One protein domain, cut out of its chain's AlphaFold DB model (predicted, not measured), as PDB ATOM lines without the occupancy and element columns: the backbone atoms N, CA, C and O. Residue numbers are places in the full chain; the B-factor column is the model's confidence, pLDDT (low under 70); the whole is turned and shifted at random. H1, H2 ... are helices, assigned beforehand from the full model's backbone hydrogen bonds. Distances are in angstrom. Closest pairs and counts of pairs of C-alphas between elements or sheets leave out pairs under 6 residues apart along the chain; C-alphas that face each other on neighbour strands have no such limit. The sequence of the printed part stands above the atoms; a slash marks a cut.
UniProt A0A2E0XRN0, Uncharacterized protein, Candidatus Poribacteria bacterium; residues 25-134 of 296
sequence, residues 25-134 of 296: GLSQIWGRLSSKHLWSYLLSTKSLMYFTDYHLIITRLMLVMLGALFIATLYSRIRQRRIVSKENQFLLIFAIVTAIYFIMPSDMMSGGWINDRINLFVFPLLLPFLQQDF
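What this domain is: This is residues 25 to 134 of the 296 residues of an uncharacterized protein of Candidatus Poribacteria bacterium (UniProt A0A2E0XRN0). Two long helices, H3 and H4, make an open V, joined near its point by a short link, and the shorter H5 folds back beside H4 as a helical hairpin. H2 sits toward the wide end of the V, near H3, H4 and H5, while H1 packs on residues 102 to 103 of H4, and a tail with no named element, residues 123 to 134, runs on from H5 toward the point of the V, crosses over H3 on the side where H5 lies, and ends beyond it. The printed part has 110 residues with five named helices, H1 to H5 in that order, and no named strand; its class is all helix. It is only just compact, close to loose, with a radius of gyration of the C-alphas of 15.6 A and spans of 48 by 37 by 21 A.

How they stand to each other: H1, residues 26 to 33, touches H4, residues 86 to 103, with residues 102 to 103 of H4 alone. Their closest C-alphas, those of Ile 29 and Ile 103, are 5.8 A apart, and their lines are about perpendicular, only just, at 71 degrees. H2, residues 36 to 43, is close to H1 but not clearly touching, at a steep tilt of 55 degrees, with C-alphas 32 and 38 the closest at 7.2 A. H2 is also close to, but not clearly touching, H3, residues 54 to 79: the closest C-alphas, those of Leu 43 and Leu 63, are 7.5 A apart, and the lines are about perpendicular at 75 degrees. H3 and H4 are apart. H4 and H5, residues 114 to 122, form a hairpin and touch, with residues 94 to 101 of H4 alone, at a shallow tilt of 15 degrees, opposite ways; their closest C-alphas, those of Tyr 101 and Asn 115, are 5.8 A apart. The closest C-alphas of H2 and H5, those of Leu 42 and Asn 119, are 6.5 A apart. Within H1 and H2 every O i to N i+4 pair is within hydrogen-bond range; in H3 it is 21 of 22, in H4 11 of 14 and in H5 4 of 5.

Where its parts are: H1 begins at C-alpha 26, (138.445, 93.412, 149.748). H2 follows with 8 residues. H3, the longest helix, is 38.3 A from C-alpha 54 to C-alpha 79, which stands at (136.730, 59.999, 164.607). H4 is 26.3 A long. H5 is 12.7 A long and ends at C-alpha 122, (153.414, 77.427, 155.690).

The domain as a whole: The two C-alphas farthest apart, those of Gln 80 and Ser 110, are 49.6 A apart. The printed part has no cut. The link from H1 to H2 is tight, the other three are short, and none is long. Residues 107 to 108 pair with residues 111 to 112, antiparallel. The mean pLDDT of the printed part is 85.1; residues 25, 51, 108 and 110 to 112 are under 70.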
ATOM      1  N   GLY A  25     141.888  96.896 149.126       64.38
ATOM      2  CA  GLY A  25     140.462  96.636 149.280       64.38
ATOM      3  C   GLY A  25     140.144  95.145 149.281       64.38
ATOM      4  O   GLY A  25     140.912  94.321 148.784       64.38
ATOM      5  N   LEU A  26     138.956  94.790 149.779       70.06
ATOM      6  CA  LEU A  26     138.445  93.412 149.748       70.06
ATOM      7  C   LEU A  26     138.498  92.805 148.335       70.06
ATOM      8  O   LEU A  26     138.821  91.631 148.188       70.06
ATOM      9  N   SER A  27     138.255  93.601 147.290       73.31
ATOM     10  CA  SER A  27     138.356  93.176 145.886       73.31
ATOM     11  C   SER A  27     139.757  92.688 145.499       73.31
ATOM     12  O   SER A  27     139.881  91.696 144.785       73.31
ATOM     13  N   GLN A  28     140.814  93.327 146.005       74.75
ATOM     14  CA  GLN A  28     142.198  92.930 145.748       74.75
ATOM     15  C   GLN A  28     142.540  91.625 146.476       74.75
ATOM     16  O   GLN A  28     143.175  90.745 145.894       74.75
ATOM     17  N   ILE A  29     142.053  91.452 147.710       77.69
ATOM     18  CA  ILE A  29     142.189  90.200 148.469       77.69
ATOM     19  C   ILE A  29     141.507  89.045 147.719       77.69
ATOM     20  O   ILE A  29     142.118  87.995 147.523       77.69
ATOM     21  N   TRP A  30     140.280  89.247 147.230       80.19
ATOM     22  CA  TRP A  30     139.573  88.261 146.404       80.19
ATOM     23  C   TRP A  30     140.295  87.973 145.082       80.19
ATOM     24  O   TRP A  30     140.390  86.815 144.670       80.19
ATOM     25  N   GLY A  31     140.866  88.995 144.438       83.38
ATOM     26  CA  GLY A  31     141.697  88.832 143.242       83.38
ATOM     27  C   GLY A  31     142.945  87.982 143.501       83.38
ATOM     28  O   GLY A  31     143.297  87.122 142.696       83.38
ATOM     29  N   ARG A  32     143.590  88.147 144.662       84.69
ATOM     30  CA  ARG A  32     144.757  87.339 145.050       84.69
ATOM     31  C   ARG A  32     144.368  85.914 145.443       84.69
ATOM     32  O   ARG A  32     145.014  84.974 144.992       84.69
ATOM     33  N   LEU A  33     143.286  85.731 146.198       85.44
ATOM     34  CA  LEU A  33     142.738  84.407 146.533       85.44
ATOM     35  C   LEU A  33     142.300  83.615 145.296       85.44
ATOM     36  O   LEU A  33     142.391  82.392 145.297       85.44
ATOM     37  N   SER A  34     141.843  84.284 144.236       86.31
ATOM     38  CA  SER A  34     141.483  83.645 142.960       86.31
ATOM     39  C   SER A  34     142.660  83.511 141.985       86.31
ATOM     40  O   SER A  34     142.515  82.910 140.916       86.31
ATOM     41  N   SER A  35     143.848  84.012 142.344       86.88
ATOM     42  CA  SER A  35     145.029  83.959 141.483       86.88
ATOM     43  C   SER A  35     145.531  82.528 141.304       86.88
ATOM     44  O   SER A  35     146.121  81.925 142.205       86.88
ATOM     45  N   LYS A  36     145.373  82.003 140.083       87.94
ATOM     46  CA  LYS A  36     145.932  80.702 139.677       87.94
ATOM     47  C   LYS A  36     147.446  80.645 139.876       87.94
ATOM     48  O   LYS A  36     147.973  79.591 140.221       87.94
ATOM     49  N   HIS A  37     148.135  81.770 139.683       84.56
ATOM     50  CA  HIS A  37     149.580  81.854 139.856       84.56
ATOM     51  C   HIS A  37     149.982  81.644 141.321       84.56
ATOM     52  O   HIS A  37     150.792  80.765 141.594       84.56
ATOM     53  N   LEU A  38     149.362  82.357 142.271       86.19
ATOM     54  CA  LEU A  38     149.690  82.231 143.700       86.19
ATOM     55  C   LEU A  38     149.382  80.836 144.252       86.19
ATOM     56  O   LEU A  38     150.171  80.303 145.035       86.19
ATOM     57  N   TRP A  39     148.275  80.229 143.812       89.06
ATOM     58  CA  TRP A  39     147.950  78.841 144.139       89.06
ATOM     59  C   TRP A  39     148.950  77.857 143.546       89.06
ATOM     60  O   TRP A  39     149.440  76.987 144.261       89.06
ATOM     61  N   SER A  40     149.288  77.999 142.263       85.50
ATOM     62  CA  SER A  40     150.292  77.154 141.608       85.50
ATOM     63  C   SER A  40     151.653  77.260 142.302       85.50
ATOM     64  O   SER A  40     152.320  76.245 142.501       85.50
ATOM     65  N   TYR A  41     152.026  78.467 142.729       85.44
ATOM     66  CA  TYR A  41     153.259  78.751 143.452       85.44
ATOM     67  C   TYR A  41     153.290  78.071 144.828       85.44
ATOM     68  O   TYR A  41     154.238  77.349 145.146       85.44
ATOM     69  N   LEU A  42     152.210  78.224 145.605       88.06
ATOM     70  CA  LEU A  42     152.033  77.609 146.923       88.06
ATOM     71  C   LEU A  42     152.042  76.076 146.835       88.06
ATOM     72  O   LEU A  42     152.789  75.420 147.561       88.06
ATOM     73  N   LEU A  43     151.245  75.517 145.916       85.56
ATOM     74  CA  LEU A  43     151.021  74.077 145.726       85.56
ATOM     75  C   LEU A  43     152.097  73.374 144.891       85.56
ATOM     76  O   LEU A  43     152.031  72.164 144.702       85.56
ATOM     77  N   SER A  44     153.081  74.104 144.375       80.19
ATOM     78  CA  SER A  44     154.302  73.504 143.824       80.19
ATOM     79  C   SER A  44     155.510  73.734 144.735       80.19
ATOM     80  O   SER A  44     156.607  73.285 144.409       80.19
ATOM     81  N   THR A  45     155.309  74.440 145.858       82.00
ATOM     82  CA  THR A  45     156.356  74.888 146.786       82.00
ATOM     83  C   THR A  45     157.542  75.484 146.031       82.00
ATOM     84  O   THR A  45     158.690  75.100 146.254       82.00
ATOM     85  N   LYS A  46     157.259  76.403 145.094       79.50
ATOM     86  CA  LYS A  46     158.284  76.981 144.208       79.50
ATOM     87  C   LYS A  46     159.418  77.676 144.981       79.50
ATOM     88  O   LYS A  46     160.520  77.761 144.467       79.50
ATOM     89  N   SER A  47     159.203  78.053 146.244       80.06
ATOM     90  CA  SER A  47     160.262  78.568 147.129       80.06
ATOM     91  C   SER A  47     161.396  77.567 147.433       80.06
ATOM     92  O   SER A  47     162.485  77.981 147.817       80.06
ATOM     93  N   LEU A  48     161.168  76.256 147.267       79.19
ATOM     94  CA  LEU A  48     162.171  75.190 147.461       79.19
ATOM     95  C   LEU A  48     162.859  74.773 146.153       79.19
ATOM     96  O   LEU A  48     163.484  73.709 146.063       79.19
ATOM     97  N   MET A  49     162.687  75.580 145.114       76.75
ATOM     98  CA  MET A  49     163.211  75.345 143.788       76.75
ATOM     99  C   MET A  49     164.424  76.233 143.542       76.75
ATOM    100  O   MET A  49     164.345  77.448 143.679       76.75
ATOM    101  N   TYR A  50     165.541  75.618 143.155       71.25
ATOM    102  CA  TYR A  50     166.805  76.341 143.023       71.25
ATOM    103  C   TYR A  50     167.253  76.533 141.576       71.25
ATOM    104  O   TYR A  50     167.729  77.608 141.240       71.25
ATOM    105  N   PHE A  51     167.120  75.502 140.727       68.81
ATOM    106  CA  PHE A  51     167.809  75.481 139.423       68.81
ATOM    107  C   PHE A  51     167.028  74.869 138.255       68.81
ATOM    108  O   PHE A  51     167.422  75.044 137.106       68.81
ATOM    109  N   THR A  52     165.993  74.065 138.514       73.50
ATOM    110  CA  THR A  52     165.296  73.320 137.451       73.50
ATOM    111  C   THR A  52     163.940  72.797 137.899       73.50
ATOM    112  O   THR A  52     163.782  72.428 139.070       73.50
ATOM    113  N   ASP A  53     163.008  72.682 136.948       76.56
ATOM    114  CA  ASP A  53     161.688  72.045 137.082       76.56
ATOM    115  C   ASP A  53     161.736  70.623 137.629       76.56
ATOM    116  O   ASP A  53     160.770  70.174 138.244       76.56
ATOM    117  N   TYR A  54     162.862  69.913 137.514       79.88
ATOM    118  CA  TYR A  54     162.983  68.588 138.126       79.88
ATOM    119  C   TYR A  54     162.826  68.617 139.654       79.88
ATOM    120  O   TYR A  54     162.320  67.651 140.228       79.88
ATOM    121  N   HIS A  55     163.154  69.733 140.318       82.19
ATOM    122  CA  HIS A  55     162.856  69.894 141.744       82.19
ATOM    123  C   HIS A  55     161.342  69.889 142.008       82.19
ATOM    124  O   HIS A  55     160.919  69.355 143.033       82.19
ATOM    125  N   LEU A  56     160.521  70.392 141.072       84.25
ATOM    126  CA  LEU A  56     159.059  70.422 141.209       84.25
ATOM    127  C   LEU A  56     158.451  69.027 141.266       84.25
ATOM    128  O   LEU A  56     157.434  68.834 141.923       84.25
ATOM    129  N   ILE A  57     159.049  68.049 140.584       87.56
ATOM    130  CA  ILE A  57     158.572  66.665 140.649       87.56
ATOM    131  C   ILE A  57     158.681  66.170 142.093       87.56
ATOM    132  O   ILE A  57     157.706  65.669 142.652       87.56
ATOM    133  N   ILE A  58     159.840  66.374 142.722       88.56
ATOM    134  CA  ILE A  58     160.088  65.933 144.097       88.56
ATOM    135  C   ILE A  58     159.211  66.711 145.082       88.56
ATOM    136  O   ILE A  58     158.549  66.093 145.915       88.56
ATOM    137  N   THR A  59     159.139  68.042 144.975       88.00
ATOM    138  CA  THR A  59     158.325  68.852 145.898       88.00
ATOM    139  C   THR A  59     156.832  68.542 145.771       88.00
ATOM    140  O   THR A  59     156.144  68.447 146.786       88.00
ATOM    141  N   ARG A  60     156.318  68.280 144.562       89.62
ATOM    142  CA  ARG A  60     154.924  67.843 144.361       89.62
ATOM    143  C   ARG A  60     154.655  66.474 144.971       89.62
ATOM    144  O   ARG A  60     153.625  66.303 145.616       89.62
ATOM    145  N   LEU A  61     155.567  65.512 144.823       91.75
ATOM    146  CA  LEU A  61     155.430  64.203 145.474       91.75
ATOM    147  C   LEU A  61     155.438  64.330 147.005       91.75
ATOM    148  O   LEU A  61     154.616  63.705 147.678       91.75
ATOM    149  N   MET A  62     156.297  65.194 147.555       90.31
ATOM    150  CA  MET A  62     156.296  65.521 148.984       90.31
ATOM    151  C   MET A  62     154.967  66.147 149.423       90.31
ATOM    152  O   MET A  62     154.440  65.769 150.467       90.31
ATOM    153  N   LEU A  63     154.392  67.053 148.627       91.19
ATOM    154  CA  LEU A  63     153.086  67.652 148.908       91.19
ATOM    155  C   LEU A  63     151.937  66.649 148.831       91.19
ATOM    156  O   LEU A  63     151.051  66.696 149.678       91.19
ATOM    157  N   VAL A  64     151.948  65.725 147.868       93.06
ATOM    158  CA  VAL A  64     150.952  64.642 147.789       93.06
ATOM    159  C   VAL A  64     151.017  63.778 149.046       93.06
ATOM    160  O   VAL A  64     149.988  63.505 149.662       93.06
ATOM    161  N   MET A  65     152.223  63.400 149.475       92.19
ATOM    162  CA  MET A  65     152.425  62.664 150.722       92.19
ATOM    163  C   MET A  65     151.944  63.471 151.939       92.19
ATOM    164  O   MET A  65     151.239  62.929 152.790       92.19
ATOM    165  N   LEU A  66     152.269  64.765 152.013       92.44
ATOM    166  CA  LEU A  66     151.818  65.653 153.085       92.44
ATOM    167  C   LEU A  66     150.287  65.779 153.110       92.44
ATOM    168  O   LEU A  66     149.686  65.717 154.179       92.44
ATOM    169  N   GLY A  67     149.652  65.894 151.944       93.56
ATOM    170  CA  GLY A  67     148.199  65.932 151.787       93.56
ATOM    171  C   GLY A  67     147.532  64.631 152.230       93.56
ATOM    172  O   GLY A  67     146.541  64.662 152.957       93.56
ATOM    173  N   ALA A  68     148.110  63.478 151.881       93.69
ATOM    174  CA  ALA A  68     147.631  62.182 152.353       93.69
ATOM    175  C   ALA A  68     147.732  62.061 153.887       93.69
ATOM    176  O   ALA A  68     146.774  61.635 154.537       93.69
ATOM    177  N   LEU A  69     148.851  62.495 154.480       93.38
ATOM    178  CA  LEU A  69     149.028  62.541 155.936       93.38
ATOM    179  C   LEU A  69     148.042  63.497 156.605       93.38
ATOM    180  O   LEU A  69     147.486  63.168 157.652       93.38
ATOM    181  N   PHE A  70     147.796  64.655 155.996       94.81
ATOM    182  CA  PHE A  70     146.824  65.629 156.470       94.81
ATOM    183  C   PHE A  70     145.414  65.035 156.517       94.81
ATOM    184  O   PHE A  70     144.773  65.082 157.565       94.81
ATOM    185  N   ILE A  71     144.958  64.409 155.428       94.62
ATOM    186  CA  ILE A  71     143.636  63.770 155.352       94.62
ATOM    187  C   ILE A  71     143.522  62.638 156.379       94.62
ATOM    188  O   ILE A  71     142.537  62.575 157.116       94.62
ATOM    189  N   ALA A  72     144.536  61.771 156.480       93.12
ATOM    190  CA  ALA A  72     144.550  60.669 157.441       93.12
ATOM    191  C   ALA A  72     144.492  61.165 158.896       93.12
ATOM    192  O   ALA A  72     143.738  60.629 159.715       93.12
ATOM    193  N   THR A  73     145.251  62.217 159.209       92.44
ATOM    194  CA  THR A  73     145.273  62.840 160.537       92.44
ATOM    195  C   THR A  73     143.930  63.487 160.852       92.44
ATOM    196  O   THR A  73     143.359  63.234 161.912       92.44
ATOM    197  N   LEU A  74     143.376  64.267 159.920       92.50
ATOM    198  CA  LEU A  74     142.084  64.925 160.083       92.50
ATOM    199  C   LEU A  74     140.963  63.902 160.318       92.50
ATOM    200  O   LEU A  74     140.201  64.035 161.277       92.50
ATOM    201  N   TYR A  75     140.912  62.842 159.507       92.44
ATOM    202  CA  TYR A  75     139.951  61.750 159.662       92.44
ATOM    203  C   TYR A  75     140.066  61.073 161.036       92.44
ATOM    204  O   TYR A  75     139.064  60.888 161.731       92.44
ATOM    205  N   SER A  76     141.291  60.757 161.463       90.50
ATOM    206  CA  SER A  76     141.567  60.186 162.785       90.50
ATOM    207  C   SER A  76     141.081  61.099 163.916       90.50
ATOM    208  O   SER A  76     140.358  60.645 164.805       90.50
ATOM    209  N   ARG A  77     141.401  62.399 163.873       89.69
ATOM    210  CA  ARG A  77     141.032  63.352 164.933       89.69
ATOM    211  C   ARG A  77     139.528  63.580 165.028       89.69
ATOM    212  O   ARG A  77     139.007  63.649 166.143       89.69
ATOM    213  N   ILE A  78     138.831  63.642 163.890       90.12
ATOM    214  CA  ILE A  78     137.363  63.727 163.841       90.12
ATOM    215  C   ILE A  78     136.750  62.470 164.464       90.12
ATOM    216  O   ILE A  78     135.910  62.572 165.359       90.12
ATOM    217  N   ARG A  79     137.220  61.278 164.070       90.50
ATOM    218  CA  ARG A  79     136.730  59.999 164.607       90.50
ATOM    219  C   ARG A  79     136.983  59.861 166.111       90.50
ATOM    220  O   ARG A  79     136.128  59.354 166.829       90.50
ATOM    221  N   GLN A  80     138.135  60.324 166.591       87.38
ATOM    222  CA  GLN A  80     138.516  60.288 168.006       87.38
ATOM    223  C   GLN A  80     137.934  61.451 168.830       87.38
ATOM    224  O   GLN A  80     138.176  61.512 170.033       87.38
ATOM    225  N   ARG A  81     137.199  62.389 168.209       84.75
ATOM    226  CA  ARG A  81     136.662  63.619 168.830       84.75
ATOM    227  C   ARG A  81     137.717  64.481 169.546       84.75
ATOM    228  O   ARG A  81     137.392  65.283 170.417       84.75
ATOM    229  N   ARG A  82     138.988  64.373 169.152       80.50
ATOM    230  CA  ARG A  82     140.113  65.137 169.725       80.50
ATOM    231  C   ARG A  82     140.318  66.446 168.968       80.50
ATOM    232  O   ARG A  82     141.377  66.658 168.387       80.50
ATOM    233  N   ILE A  83     139.296  67.303 168.930       74.25
ATOM    234  CA  ILE A  83     139.307  68.548 168.135       74.25
ATOM    235  C   ILE A  83     139.980  69.709 168.894       74.25
ATOM    236  O   ILE A  83     140.634  70.542 168.273       74.25
ATOM    237  N   VAL A  84     139.938  69.725 170.228       77.75
ATOM    238  CA  VAL A  84     140.483  70.820 171.059       77.75
ATOM    239  C   VAL A  84     141.766  70.382 171.772       77.75
ATOM    240  O   VAL A  84     141.826  70.277 172.991       77.75
ATOM    241  N   SER A  85     142.799  70.059 171.000       82.44
ATOM    242  CA  SER A  85     144.124  69.688 171.525       82.44
ATOM    243  C   SER A  85     145.163  70.750 171.168       82.44
ATOM    244  O   SER A  85     144.960  71.518 170.224       82.44
ATOM    245  N   LYS A  86     146.276  70.804 171.912       87.12
ATOM    246  CA  LYS A  86     147.352  71.787 171.680       87.12
ATOM    247  C   LYS A  86     147.921  71.662 170.266       87.12
ATOM    248  O   LYS A  86     148.170  72.659 169.603       87.12
ATOM    249  N   GLU A  87     148.030  70.439 169.767       87.50
ATOM    250  CA  GLU A  87     148.533  70.137 168.428       87.50
ATOM    251  C   GLU A  87     147.584  70.659 167.338       87.50
ATOM    252  O   GLU A  87     148.031  71.083 166.275       87.50
ATOM    253  N   ASN A  88     146.274  70.718 167.607       88.12
ATOM    254  CA  ASN A  88     145.298  71.257 166.655       88.12
ATOM    255  C   ASN A  88     145.332  72.775 166.536       88.12
ATOM    256  O   ASN A  88     144.872  73.306 165.528       88.12
ATOM    257  N   GLN A  89     145.902  73.487 167.511       90.75
ATOM    258  CA  GLN A  89     146.083  74.936 167.401       90.75
ATOM    259  C   GLN A  89     147.007  75.290 166.226       90.75
ATOM    260  O   GLN A  89     146.830  76.330 165.595       90.75
ATOM    261  N   PHE A  90     147.925  74.394 165.852       92.62
ATOM    262  CA  PHE A  90     148.787  74.575 164.684       92.62
ATOM    263  C   PHE A  90     148.029  74.542 163.356       92.62
ATOM    264  O   PHE A  90     148.471  75.180 162.407       92.62
ATOM    265  N   LEU A  91     146.859  73.894 163.286       93.12
ATOM    266  CA  LEU A  91     145.993  73.980 162.107       93.12
ATOM    267  C   LEU A  91     145.438  75.399 161.922       93.12
ATOM    268  O   LEU A  91     145.388  75.908 160.805       93.12
ATOM    269  N   LEU A  92     145.058  76.055 163.023       91.94
ATOM    270  CA  LEU A  92     144.614  77.447 162.994       91.94
ATOM    271  C   LEU A  92     145.766  78.380 162.604       91.94
ATOM    272  O   LEU A  92     145.591  79.239 161.746       91.94
ATOM    273  N   ILE A  93     146.955  78.185 163.184       92.69
ATOM    274  CA  ILE A  93     148.150  78.967 162.833       92.69
ATOM    275  C   ILE A  93     148.498  78.779 161.349       92.69
ATOM    276  O   ILE A  93     148.734  79.760 160.650       92.69
ATOM    277  N   PHE A  94     148.465  77.541 160.850       93.81
ATOM    278  CA  PHE A  94     148.640  77.220 159.435       93.81
ATOM    279  C   PHE A  94     147.643  77.979 158.550       93.81
ATOM    280  O   PHE A  94     148.047  78.596 157.563       93.81
ATOM    281  N   ALA A  95     146.358  77.987 158.917       93.25
ATOM    282  CA  ALA A  95     145.326  78.708 158.176       93.25
ATOM    283  C   ALA A  95     145.572  80.226 158.176       93.25
ATOM    284  O   ALA A  95     145.474  80.856 157.125       93.25
ATOM    285  N   ILE A  96     145.963  80.802 159.319       92.75
ATOM    286  CA  ILE A  96     146.300  82.229 159.438       92.75
ATOM    287  C   ILE A  96     147.496  82.577 158.546       92.75
ATOM    288  O   ILE A  96     147.420  83.521 157.766       92.75
ATOM    289  N   VAL A  97     148.591  81.817 158.611       92.00
ATOM    290  CA  VAL A  97     149.795  82.092 157.806       92.00
ATOM    291  C   VAL A  97     149.530  81.881 156.313       92.00
ATOM    292  O   VAL A  97     149.998  82.664 155.488       92.00
ATOM    293  N   THR A  98     148.714  80.888 155.956       92.44
ATOM    294  CA  THR A  98     148.256  80.695 154.572       92.44
ATOM    295  C   THR A  98     147.397  81.870 154.102       92.44
ATOM    296  O   THR A  98     147.560  82.332 152.978       92.44
ATOM    297  N   ALA A  99     146.526  82.421 154.950       91.06
ATOM    298  CA  ALA A  99     145.781  83.633 154.615       91.06
ATOM    299  C   ALA A  99     146.724  84.833 154.422       91.06
ATOM    300  O   ALA A  99     146.608  85.540 153.423       91.06
ATOM    301  N   ILE A 100     147.710  85.019 155.311       89.69
ATOM    302  CA  ILE A 100     148.738  86.068 155.190       89.69
ATOM    303  C   ILE A 100     149.486  85.950 153.855       89.69
ATOM    304  O   ILE A 100     149.712  86.967 153.210       89.69
ATOM    305  N   TYR A 101     149.802  84.737 153.391       89.44
ATOM    306  CA  TYR A 101     150.415  84.520 152.074       89.44
ATOM    307  C   TYR A 101     149.584  85.122 150.924       89.44
ATOM    308  O   TYR A 101     150.144  85.754 150.028       89.44
ATOM    309  N   PHE A 102     148.257  84.973 150.936       88.75
ATOM    310  CA  PHE A 102     147.400  85.545 149.887       88.75
ATOM    311  C   PHE A 102     147.133  87.041 150.074       88.75
ATOM    312  O   PHE A 102     146.956  87.751 149.087       88.75
ATOM    313  N   ILE A 103     147.119  87.521 151.318       85.88
ATOM    314  CA  ILE A 103     146.831  88.917 151.667       85.88
ATOM    315  C   ILE A 103     148.050  89.809 151.401       85.88
ATOM    316  O   ILE A 103     147.895  90.892 150.845       85.88
ATOM    317  N   MET A 104     149.259  89.374 151.762       81.50
ATOM    318  CA  MET A 104     150.458  90.200 151.605       81.50
ATOM    319  C   MET A 104     150.805  90.436 150.131       81.50
ATOM    320  O   MET A 104     150.628  89.522 149.320       81.50
ATOM    321  N   PRO A 105     151.326  91.628 149.777       80.12
ATOM    322  CA  PRO A 105     151.864  91.885 148.446       80.12
ATOM    323  C   PRO A 105     153.043  90.949 148.159       80.12
ATOM    324  O   PRO A 105     153.730  90.495 149.074       80.12
ATOM    325  N   SER A 106     153.273  90.645 146.882       73.25
ATOM    326  CA  SER A 106     154.357  89.737 146.477       73.25
ATOM    327  C   SER A 106     155.733  90.391 146.534       73.25
ATOM    328  O   SER A 106     156.742  89.718 146.753       73.25
ATOM    329  N   ASP A 107     155.745  91.709 146.426       70.75
ATOM    330  CA  ASP A 107     156.900  92.575 146.352       70.75
ATOM    331  C   ASP A 107     156.602  93.895 147.074       70.75
ATOM    332  O   ASP A 107     155.453  94.332 147.168       70.75
ATOM    333  N   MET A 108     157.637  94.506 147.644       69.38
ATOM    334  CA  MET A 108     157.541  95.810 148.288       69.38
ATOM    335  C   MET A 108     158.813  96.608 147.989       69.38
ATOM    336  O   MET A 108     159.921  96.191 148.334       69.38
ATOM    337  N   MET A 109     158.659  97.779 147.365       70.31
ATOM    338  CA  MET A 109     159.777  98.617 146.899       70.31
ATOM    339  C   MET A 109     160.699  97.846 145.928       70.31
ATOM    340  O   MET A 109     160.202  97.244 144.984       70.31
ATOM    341  N   SER A 110     162.027  97.851 146.119       62.25
ATOM    342  CA  SER A 110     162.957  97.047 145.302       62.25
ATOM    343  C   SER A 110     163.159  95.620 145.814       62.25
ATOM    344  O   SER A 110     163.920  94.861 145.214       62.25
ATOM    345  N   GLY A 111     162.575  95.282 146.967       58.91
ATOM    346  CA  GLY A 111     162.697  93.974 147.597       58.91
ATOM    347  C   GLY A 111     161.483  93.115 147.267       58.91
ATOM    348  O   GLY A 111     160.390  93.343 147.780       58.91
ATOM    349  N   GLY A 112     161.662  92.117 146.407       65.75
ATOM    350  CA  GLY A 112     160.602  91.160 146.080       65.75
ATOM    351  C   GLY A 112     160.557  89.953 147.026       65.75
ATOM    352  O   GLY A 112     161.360  89.842 147.956       65.75
ATOM    353  N   TRP A 113     159.712  88.980 146.683       73.00
ATOM    354  CA  TRP A 113     159.738  87.606 147.211       73.00
ATOM    355  C   TRP A 113     159.197  87.470 148.647       73.00
ATOM    356  O   TRP A 113     159.637  86.629 149.434       73.00
ATOM    357  N   ILE A 114     158.215  88.297 149.026       81.88
ATOM    358  CA  ILE A 114     157.532  88.167 150.328       81.88
ATOM    359  C   ILE A 114     156.784  86.828 150.396       81.88
ATOM    360  O   ILE A 114     156.875  86.106 151.392       81.88
ATOM    361  N   ASN A 115     156.087  86.471 149.313       84.94
ATOM    362  CA  ASN A 115     155.379  85.199 149.191       84.94
ATOM    363  C   ASN A 115     156.311  83.997 149.377       84.94
ATOM    364  O   ASN A 115     155.933  83.061 150.079       84.94
ATOM    365  N   ASP A 116     157.525  84.035 148.828       82.19
ATOM    366  CA  ASP A 116     158.540  82.993 148.998       82.19
ATOM    367  C   ASP A 116     158.902  82.764 150.452       82.19
ATOM    368  O   ASP A 116     158.875  81.635 150.940       82.19
ATOM    369  N   ARG A 117     159.179  83.854 151.171       85.75
ATOM    370  CA  ARG A 117     159.544  83.795 152.587       85.75
ATOM    371  C   ARG A 117     158.418  83.204 153.416       85.75
ATOM    372  O   ARG A 117     158.675  82.365 154.268       85.75
ATOM    373  N   ILE A 118     157.172  83.604 153.158       88.38
ATOM    374  CA  ILE A 118     156.013  83.046 153.866       88.38
ATOM    375  C   ILE A 118     155.832  81.566 153.505       88.38
ATOM    376  O   ILE A 118     155.603  80.747 154.395       88.38
ATOM    377  N   ASN A 119     155.980  81.207 152.225       87.94
ATOM    378  CA  ASN A 119     155.815  79.840 151.730       87.94
ATOM    379  C   ASN A 119     156.735  78.838 152.449       87.94
ATOM    380  O   ASN A 119     156.280  77.736 152.760       87.94
ATOM    381  N   LEU A 120     157.962  79.245 152.802       87.19
ATOM    382  CA  LEU A 120     158.907  78.428 153.580       87.19
ATOM    383  C   LEU A 120     158.366  78.008 154.955       87.19
ATOM    384  O   LEU A 120     158.758  76.962 155.466       87.19
ATOM    385  N   PHE A 121     157.464  78.788 155.558       88.69
ATOM    386  CA  PHE A 121     156.924  78.508 156.892       88.69
ATOM    387  C   PHE A 121     155.552  77.833 156.871       88.69
ATOM    388  O   PHE A 121     155.205  77.167 157.846       88.69
ATOM    389  N   VAL A 122     154.785  77.960 155.782       90.69
ATOM    390  CA  VAL A 122     153.414  77.427 155.690       90.69
ATOM    391  C   VAL A 122     153.381  75.933 156.024       90.69
ATOM    392  O   VAL A 122     152.699  75.532 156.961       90.69
ATOM    393  N   PHE A 123     154.151  75.096 155.327       89.81
ATOM    394  CA  PHE A 123     154.090  73.643 155.534       89.81
ATOM    395  C   PHE A 123     154.761  73.156 156.832       89.81
ATOM    396  O   PHE A 123     154.169  72.305 157.499       89.81
ATOM    397  N   PRO A 124     155.929  73.678 157.265       90.31
ATOM    398  CA  PRO A 124     156.519  73.289 158.548       90.31
ATOM    399  C   PRO A 124     155.620  73.560 159.759       90.31
ATOM    400  O   PRO A 124     155.603  72.764 160.697       90.31
ATOM    401  N   LEU A 125     154.823  74.634 159.732       91.50
ATOM    402  CA  LEU A 125     153.862  74.938 160.798       91.50
ATOM    403  C   LEU A 125     152.753  73.888 160.927       91.50
ATOM    404  O   LEU A 125     152.157  73.768 161.993       91.50
ATOM    405  N   LEU A 126     152.496  73.106 159.878       91.50
ATOM    406  CA  LEU A 126     151.516  72.024 159.900       91.50
ATOM    407  C   LEU A 126     152.050  70.767 160.610       91.50
ATOM    408  O   LEU A 126     151.258  69.945 161.064       91.50
ATOM    409  N   LEU A 127     153.372  70.604 160.750       91.19
ATOM    410  CA  LEU A 127     153.986  69.374 161.270       91.19
ATOM    411  C   LEU A 127     153.472  68.937 162.655       91.19
ATOM    412  O   LEU A 127     153.206  67.745 162.813       91.19
ATOM    413  N   PRO A 128     153.276  69.831 163.649       91.81
ATOM    414  CA  PRO A 128     152.731  69.424 164.944       91.81
ATOM    415  C   PRO A 128     151.297  68.894 164.844       91.81
ATOM    416  O   PRO A 128     150.950  67.940 165.534       91.81
ATOM    417  N   PHE A 129     150.477  69.453 163.947       92.75
ATOM    418  CA  PHE A 129     149.122  68.954 163.706       92.75
ATOM    419  C   PHE A 129     149.143  67.525 163.147       92.75
ATOM    420  O   PHE A 129     148.348  66.693 163.579       92.75
ATOM    421  N   LEU A 130     150.095  67.229 162.252       91.00
ATOM    422  CA  LEU A 130     150.279  65.922 161.601       91.00
ATOM    423  C   LEU A 130     150.821  64.822 162.528       91.00
ATOM    424  O   LEU A 130     151.059  63.699 162.079       91.00
ATOM    425  N   GLN A 131     151.031  65.112 163.814       87.25
ATOM    426  CA  GLN A 131     151.403  64.093 164.787       87.25
ATOM    427  C   GLN A 131     150.252  63.097 164.970       87.25
ATOM    428  O   GLN A 131     149.166  63.447 165.439       87.25
ATOM    429  N   GLN A 132     150.517  61.849 164.584       83.69
ATOM    430  CA  GLN A 132     149.576  60.740 164.626       83.69
ATOM    431  C   GLN A 132     150.325  59.438 164.937       83.69
ATOM    432  O   GLN A 132     151.392  59.162 164.377       83.69
ATOM    433  N   ASP A 133     149.729  58.605 165.789       85.06
ATOM    434  CA  ASP A 133     150.276  57.306 166.185       85.06
ATOM    435  C   ASP A 133     150.014  56.243 165.110       85.06
ATOM    436  O   ASP A 133     149.146  55.378 165.233       85.06
ATOM    437  N   PHE A 134     150.745  56.329 163.998       87.25
ATOM    438  CA  PHE A 134     150.709  55.299 162.962       87.25
ATOM    439  C   PHE A 134     151.392  54.007 163.421       87.25
ATOM    440  O   PHE A 134     152.358  54.014 164.187       87.25
TER     441      PHE A 134